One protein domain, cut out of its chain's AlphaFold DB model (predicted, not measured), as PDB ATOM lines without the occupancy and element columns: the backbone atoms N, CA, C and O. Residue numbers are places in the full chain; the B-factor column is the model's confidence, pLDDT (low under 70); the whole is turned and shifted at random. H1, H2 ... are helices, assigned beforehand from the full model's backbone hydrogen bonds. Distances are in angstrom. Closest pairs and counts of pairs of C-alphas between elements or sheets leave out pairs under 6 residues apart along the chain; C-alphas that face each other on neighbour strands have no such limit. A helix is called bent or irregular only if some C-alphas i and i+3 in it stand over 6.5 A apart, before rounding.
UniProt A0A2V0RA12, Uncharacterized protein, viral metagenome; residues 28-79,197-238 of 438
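This is residues 28 to 79 and 197 to 238 of the 438 residues of an uncharacterized protein of viral metagenome (UniProt A0A2V0RA12). The longest helix, H6, is bent; its second arm H6b runs side by side with H2, and H1 packs across its first arm H6a. H3 crosses H2 nearly at a right angle, with H4 packed beside H3 and the short H5 near H3. The printed part has 94 residues, with six named helices in the order H1 to H6 and no named strand; its class is all helix. It is compact, with a radius of gyration of the C-alphas of 12.4 A and spans of 36 by 26 by 25 A.

H6, residues 217 to 238, was assigned as one helix by its hydrogen bonds but is bent: C-alphas 226 and 229 are 7.0 A apart. Its arms are H6a, residues 217 to 226, 14.2 A, and H6b, residues 229 to 238, 15.1 A, ending at (340.434, 234.251, 253.359). H2, residues 41 to 55, measures 21.4 A; H3, residues 64 to 74, 15.3 A. H1, residues 28 to 36, begins at (355.126, 215.375, 242.977) and measures 11.8 A. H4 is residues 197 to 204, 10.8 A; H5, residues 210 to 213, 5.0 A.

H6a and H6b stand at a steep tilt of 48 degrees. H6b touches H2 at a shallow tilt of 20 degrees, the same way; the closest C-alphas, of Ile 51 and Ser 234, are 6.3 A apart. H6a touches H1, only just about perpendicular at 70.0 degrees, closest at C-alphas 31 and 226, 4.8 A. H1 and H2 touch only at the corner, closest at C-alphas 35 and 41, 5.4 A. H3 touches H2, about perpendicular at 87 degrees, closest at C-alphas 46 and 66, 3.6 A. H4 touches H3 at a shallow tilt of 30 degrees, opposite ways, closest at C-alphas 74 and 198, 4.8 A. H5 is close to H3 but not clearly touching, with C-alphas 72 and 212 7.6 A apart. Every O i to N i+4 pair is within hydrogen-bond range in H1, H2, H3, H4 and H6a, and 4 of 6 are in H6b; H5 is too short for such a pair.

The C-alphas of Asn 58 and Asp 218, the two farthest apart, are 37.1 A apart. Residues 80 to 196 are cut out, with 14.0 A between C-alphas 79 and 197. Of the links printed whole, none is long. Mean pLDDT of the printed part is 80.1; residues 28, 76 to 79 and 217 to 218 are under 70.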
ATOM      1  N   ARG A  28     353.759 214.859 243.144       56.69
ATOM      2  CA  ARG A  28     355.126 215.375 242.977       56.69
ATOM      3  C   ARG A  28     355.535 215.430 241.507       56.69
ATOM      4  O   ARG A  28     356.067 216.449 241.087       56.69
ATOM      5  N   SER A  29     355.168 214.437 240.690       71.25
ATOM      6  CA  SER A  29     355.572 214.410 239.276       71.25
ATOM      7  C   SER A  29     354.952 215.534 238.442       71.25
ATOM      8  O   SER A  29     355.585 216.039 237.518       71.25
ATOM      9  N   ASP A  30     353.716 215.937 238.758       75.50
ATOM     10  CA  ASP A  30     353.036 217.032 238.056       75.50
ATOM     11  C   ASP A  30     353.588 218.404 238.481       75.50
ATOM     12  O   ASP A  30     353.698 219.306 237.652       75.50
ATOM     13  N   PHE A  31     353.971 218.572 239.753       77.75
ATOM     14  CA  PHE A  31     354.595 219.807 240.235       77.75
ATOM     15  C   PHE A  31     356.020 219.971 239.688       77.75
ATOM     16  O   PHE A  31     356.341 221.030 239.148       77.75
ATOM     17  N   ASP A  32     356.822 218.904 239.718       78.69
ATOM     18  CA  ASP A  32     358.184 218.878 239.170       78.69
ATOM     19  C   ASP A  32     358.186 219.138 237.653       78.69
ATOM     20  O   ASP A  32     359.078 219.806 237.126       78.69
ATOM     21  N   PHE A  33     357.152 218.673 236.939       80.81
ATOM     22  CA  PHE A  33     356.947 218.990 235.524       80.81
ATOM     23  C   PHE A  33     356.767 220.496 235.292       80.81
ATOM     24  O   PHE A  33     357.415 221.072 234.417       80.81
ATOM     25  N   VAL A  34     355.902 221.146 236.073       78.62
ATOM     26  CA  VAL A  34     355.632 222.585 235.942       78.62
ATOM     27  C   VAL A  34     356.856 223.412 236.347       78.62
ATOM     28  O   VAL A  34     357.182 224.392 235.676       78.62
ATOM     29  N   GLU A  35     357.560 223.012 237.405       78.94
ATOM     30  CA  GLU A  35     358.758 223.697 237.894       78.94
ATOM     31  C   GLU A  35     359.954 223.548 236.937       78.94
ATOM     32  O   GLU A  35     360.671 224.518 236.670       78.94
ATOM     33  N   GLY A  36     360.143 222.355 236.364       75.25
ATOM     34  CA  GLY A  36     361.225 222.056 235.426       75.25
ATOM     35  C   GLY A  36     361.034 222.660 234.030       75.25
ATOM     36  O   GLY A  36     362.003 222.821 233.281       75.25
ATOM     37  N   HIS A  37     359.805 223.031 233.661       79.00
ATOM     38  CA  HIS A  37     359.503 223.555 232.334       79.00
ATOM     39  C   HIS A  37     359.656 225.084 232.274       79.00
ATOM     40  O   HIS A  37     358.895 225.839 232.882       79.00
ATOM     41  N   LYS A  38     360.610 225.573 231.465       78.75
ATOM     42  CA  LYS A  38     360.945 227.012 231.355       78.75
ATOM     43  C   LYS A  38     359.738 227.917 231.073       78.75
ATOM     44  O   LYS A  38     359.719 229.051 231.539       78.75
ATOM     45  N   VAL A  39     358.745 227.422 230.331       80.56
ATOM     46  CA  VAL A  39     357.523 228.173 229.986       80.56
ATOM     47  C   VAL A  39     356.603 228.352 231.202       80.56
ATOM     48  O   VAL A  39     355.978 229.400 231.357       80.56
ATOM     49  N   TYR A  40     356.540 227.358 232.093       84.50
ATOM     50  CA  TYR A  40     355.579 227.318 233.202       84.50
ATOM     51  C   TYR A  40     356.153 227.823 234.525       84.50
ATOM     52  O   TYR A  40     355.392 228.095 235.449       84.50
ATOM     53  N   LYS A  41     357.466 228.067 234.593       83.81
ATOM     54  CA  LYS A  41     358.132 228.640 235.770       83.81
ATOM     55  C   LYS A  41     357.478 229.939 236.270       83.81
ATOM     56  O   LYS A  41     357.362 230.131 237.475       83.81
ATOM     57  N   GLY A  42     356.996 230.790 235.358       84.81
ATOM     58  CA  GLY A  42     356.244 232.005 235.709       84.81
ATOM     59  C   GLY A  42     354.971 231.719 236.515       84.81
ATOM     60  O   GLY A  42     354.666 232.447 237.448       84.81
ATOM     61  N   LEU A  43     354.288 230.599 236.261       88.00
ATOM     62  CA  LEU A  43     353.086 230.207 237.006       88.00
ATOM     63  C   LEU A  43     353.405 229.822 238.458       88.00
ATOM     64  O   LEU A  43     352.612 230.101 239.350       88.00
ATOM     65  N   ILE A  44     354.580 229.238 238.717       88.75
ATOM     66  CA  ILE A  44     355.048 228.956 240.085       88.75
ATOM     67  C   ILE A  44     355.386 230.260 240.816       88.75
ATOM     68  O   ILE A  44     354.992 230.440 241.966       88.75
ATOM     69  N   THR A  45     356.051 231.201 240.139       89.38
ATOM     70  CA  THR A  45     356.287 232.549 240.680       89.38
ATOM     71  C   THR A  45     354.971 233.257 241.004       89.38
ATOM     72  O   THR A  45     354.839 233.843 242.078       89.38
ATOM     73  N   GLY A  46     353.978 233.162 240.115       89.50
ATOM     74  CA  GLY A  46     352.636 233.700 240.329       89.50
ATOM     75  C   GLY A  46     351.917 233.054 241.513       89.50
ATOM     76  O   GLY A  46     351.331 233.755 242.334       89.50
ATOM     77  N   MET A  47     352.019 231.729 241.664       92.69
ATOM     78  CA  MET A  47     351.472 231.003 242.815       92.69
ATOM     79  C   MET A  47     352.106 231.473 244.130       92.69
ATOM     80  O   MET A  47     351.387 231.738 245.091       92.69
ATOM     81  N   ASN A  48     353.431 231.607 244.182       91.12
ATOM     82  CA  ASN A  48     354.117 232.081 245.386       91.12
ATOM     83  C   ASN A  48     353.735 233.530 245.711       91.12
ATOM     84  O   ASN A  48     353.429 233.831 246.858       91.12
ATOM     85  N   ASN A  49     353.641 234.406 244.702       92.50
ATOM     86  CA  ASN A  49     353.184 235.780 244.904       92.50
ATOM     87  C   ASN A  49     351.744 235.848 245.441       92.50
ATOM     88  O   ASN A  49     351.490 236.657 246.330       92.50
ATOM     89  N   LEU A  50     350.825 234.991 244.974       89.81
ATOM     90  CA  LEU A  50     349.474 234.880 245.548       89.81
ATOM     91  C   LEU A  50     349.527 234.548 247.041       89.81
ATOM     92  O   LEU A  50     348.858 235.193 247.843       89.81
ATOM     93  N   ILE A  51     350.341 233.559 247.412       90.19
ATOM     94  CA  ILE A  51     350.505 233.122 248.801       90.19
ATOM     95  C   ILE A  51     351.107 234.244 249.656       90.19
ATOM     96  O   ILE A  51     350.622 234.505 250.756       90.19
ATOM     97  N   ASP A  52     352.116 234.947 249.144       88.94
ATOM     98  CA  ASP A  52     352.746 236.073 249.835       88.94
ATOM     99  C   ASP A  52     351.769 237.237 250.046       88.94
ATOM    100  O   ASP A  52     351.769 237.845 251.116       88.94
ATOM    101  N   CYS A  53     350.905 237.519 249.066       86.44
ATOM    102  CA  CYS A  53     349.851 238.530 249.180       86.44
ATOM    103  C   CYS A  53     348.818 238.165 250.258       86.44
ATOM    104  O   CYS A  53     348.431 239.019 251.051       86.44
ATOM    105  N   ILE A  54     348.417 236.892 250.336       86.56
ATOM    106  CA  ILE A  54     347.485 236.399 251.363       86.56
ATOM    107  C   ILE A  54     348.114 236.488 252.762       86.56
ATOM    108  O   ILE A  54     347.478 236.960 253.700       86.56
ATOM    109  N   ASN A  55     349.372 236.065 252.903       86.25
ATOM    110  CA  ASN A  55     350.055 236.015 254.196       86.25
ATOM    111  C   ASN A  55     350.540 237.391 254.678       86.25
ATOM    112  O   ASN A  55     350.672 237.616 255.880       86.25
ATOM    113  N   ASN A  56     350.857 238.302 253.754       83.75
ATOM    114  CA  ASN A  56     351.455 239.605 254.037       83.75
ATOM    115  C   ASN A  56     350.860 240.710 253.128       83.75
ATOM    116  O   ASN A  56     351.599 241.339 252.359       83.75
ATOM    117  N   PRO A  57     349.552 241.016 253.257       78.88
ATOM    118  CA  PRO A  57     348.821 241.951 252.384       78.88
ATOM    119  C   PRO A  57     349.434 243.356 252.316       78.88
ATOM    120  O   PRO A  57     349.402 244.023 251.290       78.88
ATOM    121  N   ASN A  58     350.061 243.806 253.405       77.44
ATOM    122  CA  ASN A  58     350.642 245.148 253.495       77.44
ATOM    123  C   ASN A  58     352.008 245.284 252.796       77.44
ATOM    124  O   ASN A  58     352.529 246.393 252.692       77.44
ATOM    125  N   LYS A  59     352.631 244.172 252.384       79.75
ATOM    126  CA  LYS A  59     354.000 244.147 251.832       79.75
ATOM    127  C   LYS A  59     354.058 243.708 250.375       79.75
ATOM    128  O   LYS A  59     355.038 244.018 249.698       79.75
ATOM    129  N   HIS A  60     353.044 242.994 249.898       82.06
ATOM    130  CA  HIS A  60     353.035 242.402 248.568       82.06
ATOM    131  C   HIS A  60     351.779 242.806 247.806       82.06
ATOM    132  O   HIS A  60     350.721 243.024 248.383       82.06
ATOM    133  N   THR A  61     351.914 242.910 246.488       83.44
ATOM    134  CA  THR A  61     350.801 243.143 245.569       83.44
ATOM    135  C   THR A  61     350.830 242.094 244.464       83.44
ATOM    136  O   THR A  61     351.892 241.540 244.149       83.44
ATOM    137  N   LEU A  62     349.658 241.825 243.879       85.94
ATOM    138  CA  LEU A  62     349.518 240.883 242.769       85.94
ATOM    139  C   LEU A  62     350.351 241.331 241.571       85.94
ATOM    140  O   LEU A  62     350.032 242.337 240.922       85.94
ATOM    141  N   ASN A  63     351.377 240.545 241.259       88.62
ATOM    142  CA  ASN A  63     352.212 240.734 240.084       88.62
ATOM    143  C   ASN A  63     351.545 240.160 238.819       88.62
ATOM    144  O   ASN A  63     350.508 239.499 238.876       88.62
ATOM    145  N   VAL A  64     352.146 240.425 237.657       87.62
ATOM    146  CA  VAL A  64     351.604 239.991 236.358       87.62
ATOM    147  C   VAL A  64     351.471 238.468 236.286       87.62
ATOM    148  O   VAL A  64     350.438 237.971 235.849       87.62
ATOM    149  N   ASP A  65     352.462 237.721 236.774       88.81
ATOM    150  CA  ASP A  65     352.453 236.254 236.752       88.81
ATOM    151  C   ASP A  65     351.309 235.656 237.592       88.81
ATOM    152  O   ASP A  65     350.670 234.686 237.183       88.81
ATOM    153  N   ALA A  66     351.009 236.246 238.752       88.25
ATOM    154  CA  ALA A  66     349.891 235.856 239.606       88.25
ATOM    155  C   ALA A  66     348.545 236.115 238.920       88.25
ATOM    156  O   ALA A  66     347.670 235.254 238.936       88.25
ATOM    157  N   ARG A  67     348.393 237.265 238.255       87.44
ATOM    158  CA  ARG A  67     347.176 237.601 237.496       87.44
ATOM    159  C   ARG A  67     346.989 236.686 236.289       87.44
ATOM    160  O   ARG A  67     345.886 236.211 236.046       87.44
ATOM    161  N   GLN A  68     348.069 236.379 235.573       87.94
ATOM    162  CA  GLN A  68     348.077 235.406 234.475       87.94
ATOM    163  C   GLN A  68     347.666 234.015 234.968       87.94
ATOM    164  O   GLN A  68     346.870 233.338 234.316       87.94
ATOM    165  N   LEU A  69     348.161 233.601 236.141       89.00
ATOM    166  CA  LEU A  69     347.765 232.350 236.778       89.00
ATOM    167  C   LEU A  69     346.275 232.346 237.145       89.00
ATOM    168  O   LEU A  69     345.604 231.358 236.862       89.00
ATOM    169  N   LEU A  70     345.740 233.423 237.728       86.81
ATOM    170  CA  LEU A  70     344.311 233.525 238.050       86.81
ATOM    171  C   LEU A  70     343.434 233.416 236.794       86.81
ATOM    172  O   LEU A  70     342.489 232.629 236.787       86.81
ATOM    173  N   THR A  71     343.788 234.113 235.708       83.50
ATOM    174  CA  THR A  71     343.091 233.993 234.416       83.50
ATOM    175  C   THR A  71     343.215 232.592 233.821       83.50
ATOM    176  O   THR A  71     342.275 232.078 233.219       83.50
ATOM    177  N   LEU A  72     344.378 231.949 233.958       83.62
ATOM    178  CA  LEU A  72     344.561 230.584 233.476       83.62
ATOM    179  C   LEU A  72     343.657 229.630 234.260       83.62
ATOM    180  O   LEU A  72     342.914 228.870 233.651       83.62
ATOM    181  N   LEU A  73     343.679 229.696 235.595       81.31
ATOM    182  CA  LEU A  73     342.862 228.854 236.469       81.31
ATOM    183  C   LEU A  73     341.359 229.091 236.274       81.31
ATOM    184  O   LEU A  73     340.611 228.119 236.334       81.31
ATOM    185  N   SER A  74     340.924 230.326 235.993       75.81
ATOM    186  CA  SER A  74     339.512 230.635 235.720       75.81
ATOM    187  C   SER A  74     338.999 230.044 234.404       75.81
ATOM    188  O   SER A  74     337.810 229.777 234.266       75.81
ATOM    189  N   ARG A  75     339.900 229.806 233.444       73.25
ATOM    190  CA  ARG A  75     339.601 229.199 232.137       73.25
ATOM    191  C   ARG A  75     339.791 227.683 232.114       73.25
ATOM    192  O   ARG A  75     339.534 227.050 231.089       73.25
ATOM    193  N   LEU A  76     340.304 227.092 233.193       68.44
ATOM    194  CA  LEU A  76     340.539 225.655 233.257       68.44
ATOM    195  C   LEU A  76     339.241 224.932 233.638       68.44
ATOM    196  O   LEU A  76     338.675 225.234 234.686       68.44
ATOM    197  N   PRO A  77     338.809 223.927 232.853       57.91
ATOM    198  CA  PRO A  77     337.529 223.268 233.068       57.91
ATOM    199  C   PRO A  77     337.498 222.609 234.446       57.91
ATOM    200  O   PRO A  77     338.425 221.859 234.784       57.91
ATOM    201  N   LYS A  78     336.484 222.905 235.259       57.72
ATOM    202  CA  LYS A  78     336.420 222.589 236.679       57.72
ATOM    203  C   LYS A  78     336.062 221.145 237.007       57.72
ATOM    204  O   LYS A  78     336.775 220.619 237.854       57.72
ATOM    205  N   ASP A  79     335.193 220.454 236.273       57.56
ATOM    206  CA  ASP A  79     334.719 219.108 236.662       57.56
ATOM    207  C   ASP A  79     334.525 218.118 235.494       57.56
ATOM    208  O   ASP A  79     334.774 218.437 234.328       57.56
ATOM    209  N   THR A 197     333.822 231.835 242.542       72.44
ATOM    210  CA  THR A 197     335.279 231.760 242.659       72.44
ATOM    211  C   THR A 197     335.979 231.956 241.315       72.44
ATOM    212  O   THR A 197     337.016 232.607 241.258       72.44
ATOM    213  N   MET A 198     335.459 231.387 240.222       73.69
ATOM    214  CA  MET A 198     336.074 231.514 238.890       73.69
ATOM    215  C   MET A 198     335.885 232.909 238.320       73.69
ATOM    216  O   MET A 198     336.839 233.480 237.797       73.69
ATOM    217  N   LEU A 199     334.682 233.463 238.475       73.31
ATOM    218  CA  LEU A 199     334.385 234.841 238.095       73.31
ATOM    219  C   LEU A 199     335.282 235.813 238.868       73.31
ATOM    220  O   LEU A 199     335.872 236.718 238.282       73.31
ATOM    221  N   LEU A 200     335.491 235.556 240.163       76.19
ATOM    222  CA  LEU A 200     336.402 236.335 240.988       76.19
ATOM    223  C   LEU A 200     337.858 236.212 240.511       76.19
ATOM    224  O   LEU A 200     338.539 237.220 240.359       76.19
ATOM    225  N   MET A 201     338.340 235.006 240.196       81.88
ATOM    226  CA  MET A 201     339.687 234.826 239.635       81.88
ATOM    227  C   MET A 201     339.849 235.518 238.274       81.88
ATOM    228  O   MET A 201     340.884 236.124 238.019       81.88
ATOM    229  N   GLN A 202     338.825 235.479 237.419       76.69
ATOM    230  CA  GLN A 202     338.821 236.187 236.139       76.69
ATOM    231  C   GLN A 202     338.850 237.708 236.331       76.69
ATOM    232  O   GLN A 202     339.522 238.395 235.567       76.69
ATOM    233  N   HIS A 203     338.166 238.227 237.352       76.38
ATOM    234  CA  HIS A 203     338.120 239.655 237.657       76.38
ATOM    235  C   HIS A 203     339.492 240.229 238.040       76.38
ATOM    236  O   HIS A 203     339.863 241.318 237.609       76.38
ATOM    237  N   PHE A 204     340.248 239.489 238.851       76.88
ATOM    238  CA  PHE A 204     341.606 239.871 239.256       76.88
ATOM    239  C   PHE A 204     342.679 239.435 238.249       76.88
ATOM    240  O   PHE A 204     343.854 239.771 238.407       76.88
ATOM    241  N   GLY A 205     342.279 238.676 237.233       75.31
ATOM    242  CA  GLY A 205     343.130 238.216 236.157       75.31
ATOM    243  C   GLY A 205     343.427 239.301 235.120       75.31
ATOM    244  O   GLY A 205     342.675 240.256 234.951       75.31
ATOM    245  N   ASP A 206     344.532 239.131 234.394       76.19
ATOM    246  CA  ASP A 206     344.880 239.950 233.226       76.19
ATOM    247  C   ASP A 206     344.710 239.147 231.931       76.19
ATOM    248  O   ASP A 206     344.495 237.928 231.948       76.19
ATOM    249  N   LYS A 207     344.819 239.822 230.780       77.50
ATOM    250  CA  LYS A 207     344.882 239.135 229.486       77.50
ATOM    251  C   LYS A 207     346.022 238.113 229.518       77.50
ATOM    252  O   LYS A 207     347.143 238.452 229.883       77.50
ATOM    253  N   LEU A 208     345.712 236.878 229.130       80.12
ATOM    254  CA  LEU A 208     346.694 235.806 229.065       80.12
ATOM    255  C   LEU A 208     347.765 236.130 228.014       80.12
ATOM    256  O   LEU A 208     347.428 236.548 226.909       80.12
ATOM    257  N   ASP A 209     349.031 235.899 228.346       82.56
ATOM    258  CA  ASP A 209     350.128 235.934 227.383       82.56
ATOM    259  C   ASP A 209     349.960 234.804 226.357       82.56
ATOM    260  O   ASP A 209     349.565 233.685 226.704       82.56
ATOM    261  N   ASP A 210     350.392 235.047 225.118       79.88
ATOM    262  CA  ASP A 210     350.322 234.084 224.007       79.88
ATOM    263  C   ASP A 210     350.962 232.721 224.348       79.88
ATOM    264  O   ASP A 210     350.517 231.666 223.881       79.88
ATOM    265  N   LYS A 211     351.995 232.732 225.208       81.56
ATOM    266  CA  LYS A 211     352.690 231.529 225.704       81.56
ATOM    267  C   LYS A 211     351.803 230.636 226.579       81.56
ATOM    268  O   LYS A 211     352.062 229.440 226.673       81.56
ATOM    269  N   TYR A 212     350.787 231.206 227.227       79.62
ATOM    270  CA  TYR A 212     349.833 230.473 228.057       79.62
ATOM    271  C   TYR A 212     348.521 230.170 227.322       79.62
ATOM    272  O   TYR A 212     347.831 229.203 227.654       79.62
ATOM    273  N   GLU A 213     348.178 230.961 226.304       74.88
ATOM    274  CA  GLU A 213     346.925 230.802 225.559       74.88
ATOM    275  C   GLU A 213     346.916 229.477 224.783       74.88
ATOM    276  O   GLU A 213     345.958 228.693 224.855       74.88
ATOM    277  N   ASN A 214     348.063 229.156 224.180       73.62
ATOM    278  CA  ASN A 214     348.263 227.997 223.314       73.62
ATOM    279  C   ASN A 214     348.821 226.752 224.029       73.62
ATOM    280  O   ASN A 214     349.340 225.851 223.370       73.62
ATOM    281  N   ILE A 215     348.736 226.670 225.365       75.25
ATOM    282  CA  ILE A 215     349.213 225.479 226.092       75.25
ATOM    283  C   ILE A 215     348.395 224.242 225.666       75.25
ATOM    284  O   ILE A 215     347.156 224.312 225.675       75.25
ATOM    285  N   PRO A 216     349.050 223.103 225.354       73.44
ATOM    286  CA  PRO A 216     348.371 221.840 225.090       73.44
ATOM    287  C   PRO A 216     347.431 221.430 226.229       73.44
ATOM    288  O   PRO A 216     347.680 221.694 227.406       73.44
ATOM    289  N   LEU A 217     346.342 220.739 225.901       63.19
ATOM    290  CA  LEU A 217     345.317 220.380 226.887       63.19
ATOM    291  C   LEU A 217     345.858 219.513 228.036       63.19
ATOM    292  O   LEU A 217     345.466 219.696 229.190       63.19
ATOM    293  N   ASP A 218     346.762 218.583 227.736       68.25
ATOM    294  CA  ASP A 218     347.352 217.708 228.750       68.25
ATOM    295  C   ASP A 218     348.243 218.486 229.725       68.25
ATOM    296  O   ASP A 218     348.173 218.265 230.936       68.25
ATOM    297  N   ASP A 219     348.974 219.482 229.233       75.31
ATOM    298  CA  ASP A 219     349.771 220.384 230.063       75.31
ATOM    299  C   ASP A 219     348.870 221.279 230.922       75.31
ATOM    300  O   ASP A 219     349.101 221.411 232.121       75.31
ATOM    301  N   LYS A 220     347.775 221.811 230.361       73.38
ATOM    302  CA  LYS A 220     346.742 222.547 231.116       73.38
ATOM    303  C   LYS A 220     346.191 221.714 232.281       73.38
ATOM    304  O   LYS A 220     346.025 222.229 233.387       73.38
ATOM    305  N   ARG A 221     345.947 220.414 232.068       72.88
ATOM    306  CA  ARG A 221     345.480 219.487 233.116       72.88
ATOM    307  C   ARG A 221     346.532 219.254 234.197       72.88
ATOM    308  O   ARG A 221     346.183 219.279 235.378       72.88
ATOM    309  N   ARG A 222     347.794 219.058 233.810       75.81
ATOM    310  CA  ARG A 222     348.913 218.887 234.752       75.81
ATOM    311  C   ARG A 222     349.149 220.147 235.578       75.81
ATOM    312  O   ARG A 222     349.216 220.057 236.798       75.81
ATOM    313  N   ILE A 223     349.145 221.321 234.944       81.50
ATOM    314  CA  ILE A 223     349.238 222.628 235.613       81.50
ATOM    315  C   ILE A 223     348.093 222.805 236.611       81.50
ATOM    316  O   ILE A 223     348.340 223.123 237.775       81.50
ATOM    317  N   LYS A 224     346.844 222.551 236.191       80.56
ATOM    318  CA  LYS A 224     345.680 222.605 237.088       80.56
ATOM    319  C   LYS A 224     345.905 221.703 238.297       80.56
ATOM    320  O   LYS A 224     345.739 222.144 239.425       80.56
ATOM    321  N   LYS A 225     346.305 220.453 238.078       79.62
ATOM    322  CA  LYS A 225     346.494 219.488 239.161       79.62
ATOM    323  C   LYS A 225     347.640 219.864 240.108       79.62
ATOM    324  O   LYS A 225     347.493 219.704 241.315       79.62
ATOM    325  N   ALA A 226     348.733 220.402 239.576       81.75
ATOM    326  CA  ALA A 226     349.896 220.823 240.349       81.75
ATOM    327  C   ALA A 226     349.638 222.088 241.188       81.75
ATOM    328  O   ALA A 226     350.122 222.188 242.318       81.75
ATOM    329  N   ILE A 227     348.899 223.059 240.638       84.94
ATOM    330  CA  ILE A 227     348.789 224.412 241.206       84.94
ATOM    331  C   ILE A 227     347.436 224.667 241.880       84.94
ATOM    332  O   ILE A 227     347.407 225.256 242.961       84.94
ATOM    333  N   LEU A 228     346.316 224.225 241.292       82.44
ATOM    334  CA  LEU A 228     344.974 224.609 241.755       82.44
ATOM    335  C   LEU A 228     344.746 224.212 243.215       82.44
ATOM    336  O   LEU A 228     344.248 225.023 243.986       82.44
ATOM    337  N   GLY A 229     345.146 223.000 243.609       79.75
ATOM    338  CA  GLY A 229     344.992 222.531 244.988       79.75
ATOM    339  C   GLY A 229     345.723 223.419 245.998       79.75
ATOM    340  O   GLY A 229     345.144 223.792 247.016       79.75
ATOM    341  N   LYS A 230     346.960 223.831 245.688       83.25
ATOM    342  CA  LYS A 230     347.745 224.746 246.530       83.25
ATOM    343  C   LYS A 230     347.119 226.137 246.590       83.25
ATOM    344  O   LYS A 230     346.940 226.661 247.683       83.25
ATOM    345  N   VAL A 231     346.729 226.705 245.446       85.12
ATOM    346  CA  VAL A 231     346.084 228.032 245.389       85.12
ATOM    347  C   VAL A 231     344.781 228.035 246.181       85.12
ATOM    348  O   VAL A 231     344.599 228.882 247.048       85.12
ATOM    349  N   MET A 232     343.902 227.060 245.944       82.75
ATOM    350  CA  MET A 232     342.621 226.956 246.645       82.75
ATOM    351  C   MET A 232     342.806 226.756 248.152       82.75
ATOM    352  O   MET A 232     342.074 227.361 248.926       82.75
ATOM    353  N   THR A 233     343.795 225.963 248.576       83.38
ATOM    354  CA  THR A 233     344.114 225.782 250.004       83.38
ATOM    355  C   THR A 233     344.577 227.090 250.640       83.38
ATOM    356  O   THR A 233     344.109 227.447 251.714       83.38
ATOM    357  N   SER A 234     345.438 227.854 249.969       85.12
ATOM    358  CA  SER A 234     345.873 229.159 250.474       85.12
ATOM    359  C   SER A 234     344.726 230.170 250.537       85.12
ATOM    360  O   SER A 234     344.628 230.926 251.499       85.12
ATOM    361  N   LEU A 235     343.808 230.154 249.564       84.19
ATOM    362  CA  LEU A 235     342.619 231.012 249.572       84.19
ATOM    363  C   LEU A 235     341.643 230.684 250.712       84.19
ATOM    364  O   LEU A 235     340.898 231.566 251.131       84.19
ATOM    365  N   GLN A 236     341.668 229.471 251.280       82.56
ATOM    366  CA  GLN A 236     340.858 229.145 252.465       82.56
ATOM    367  C   GLN A 236     341.206 230.022 253.673       82.56
ATOM    368  O   GLN A 236     340.335 230.248 254.512       82.56
ATOM    369  N   ALA A 237     342.422 230.572 253.749       82.44
ATOM    370  CA  ALA A 237     342.784 231.539 254.787       82.44
ATOM    371  C   ALA A 237     341.934 232.822 254.730       82.44
ATOM    372  O   ALA A 237     341.786 233.506 255.736       82.44
ATOM    373  N   LEU A 238     341.343 233.124 253.568       81.25
ATOM    374  CA  LEU A 238     340.434 234.251 253.359       81.25
ATOM    375  C   LEU A 238     338.956 233.861 253.509       81.25
ATOM    376  O   LEU A 238     338.084 234.699 253.284       81.25
TER     377      LEU A 238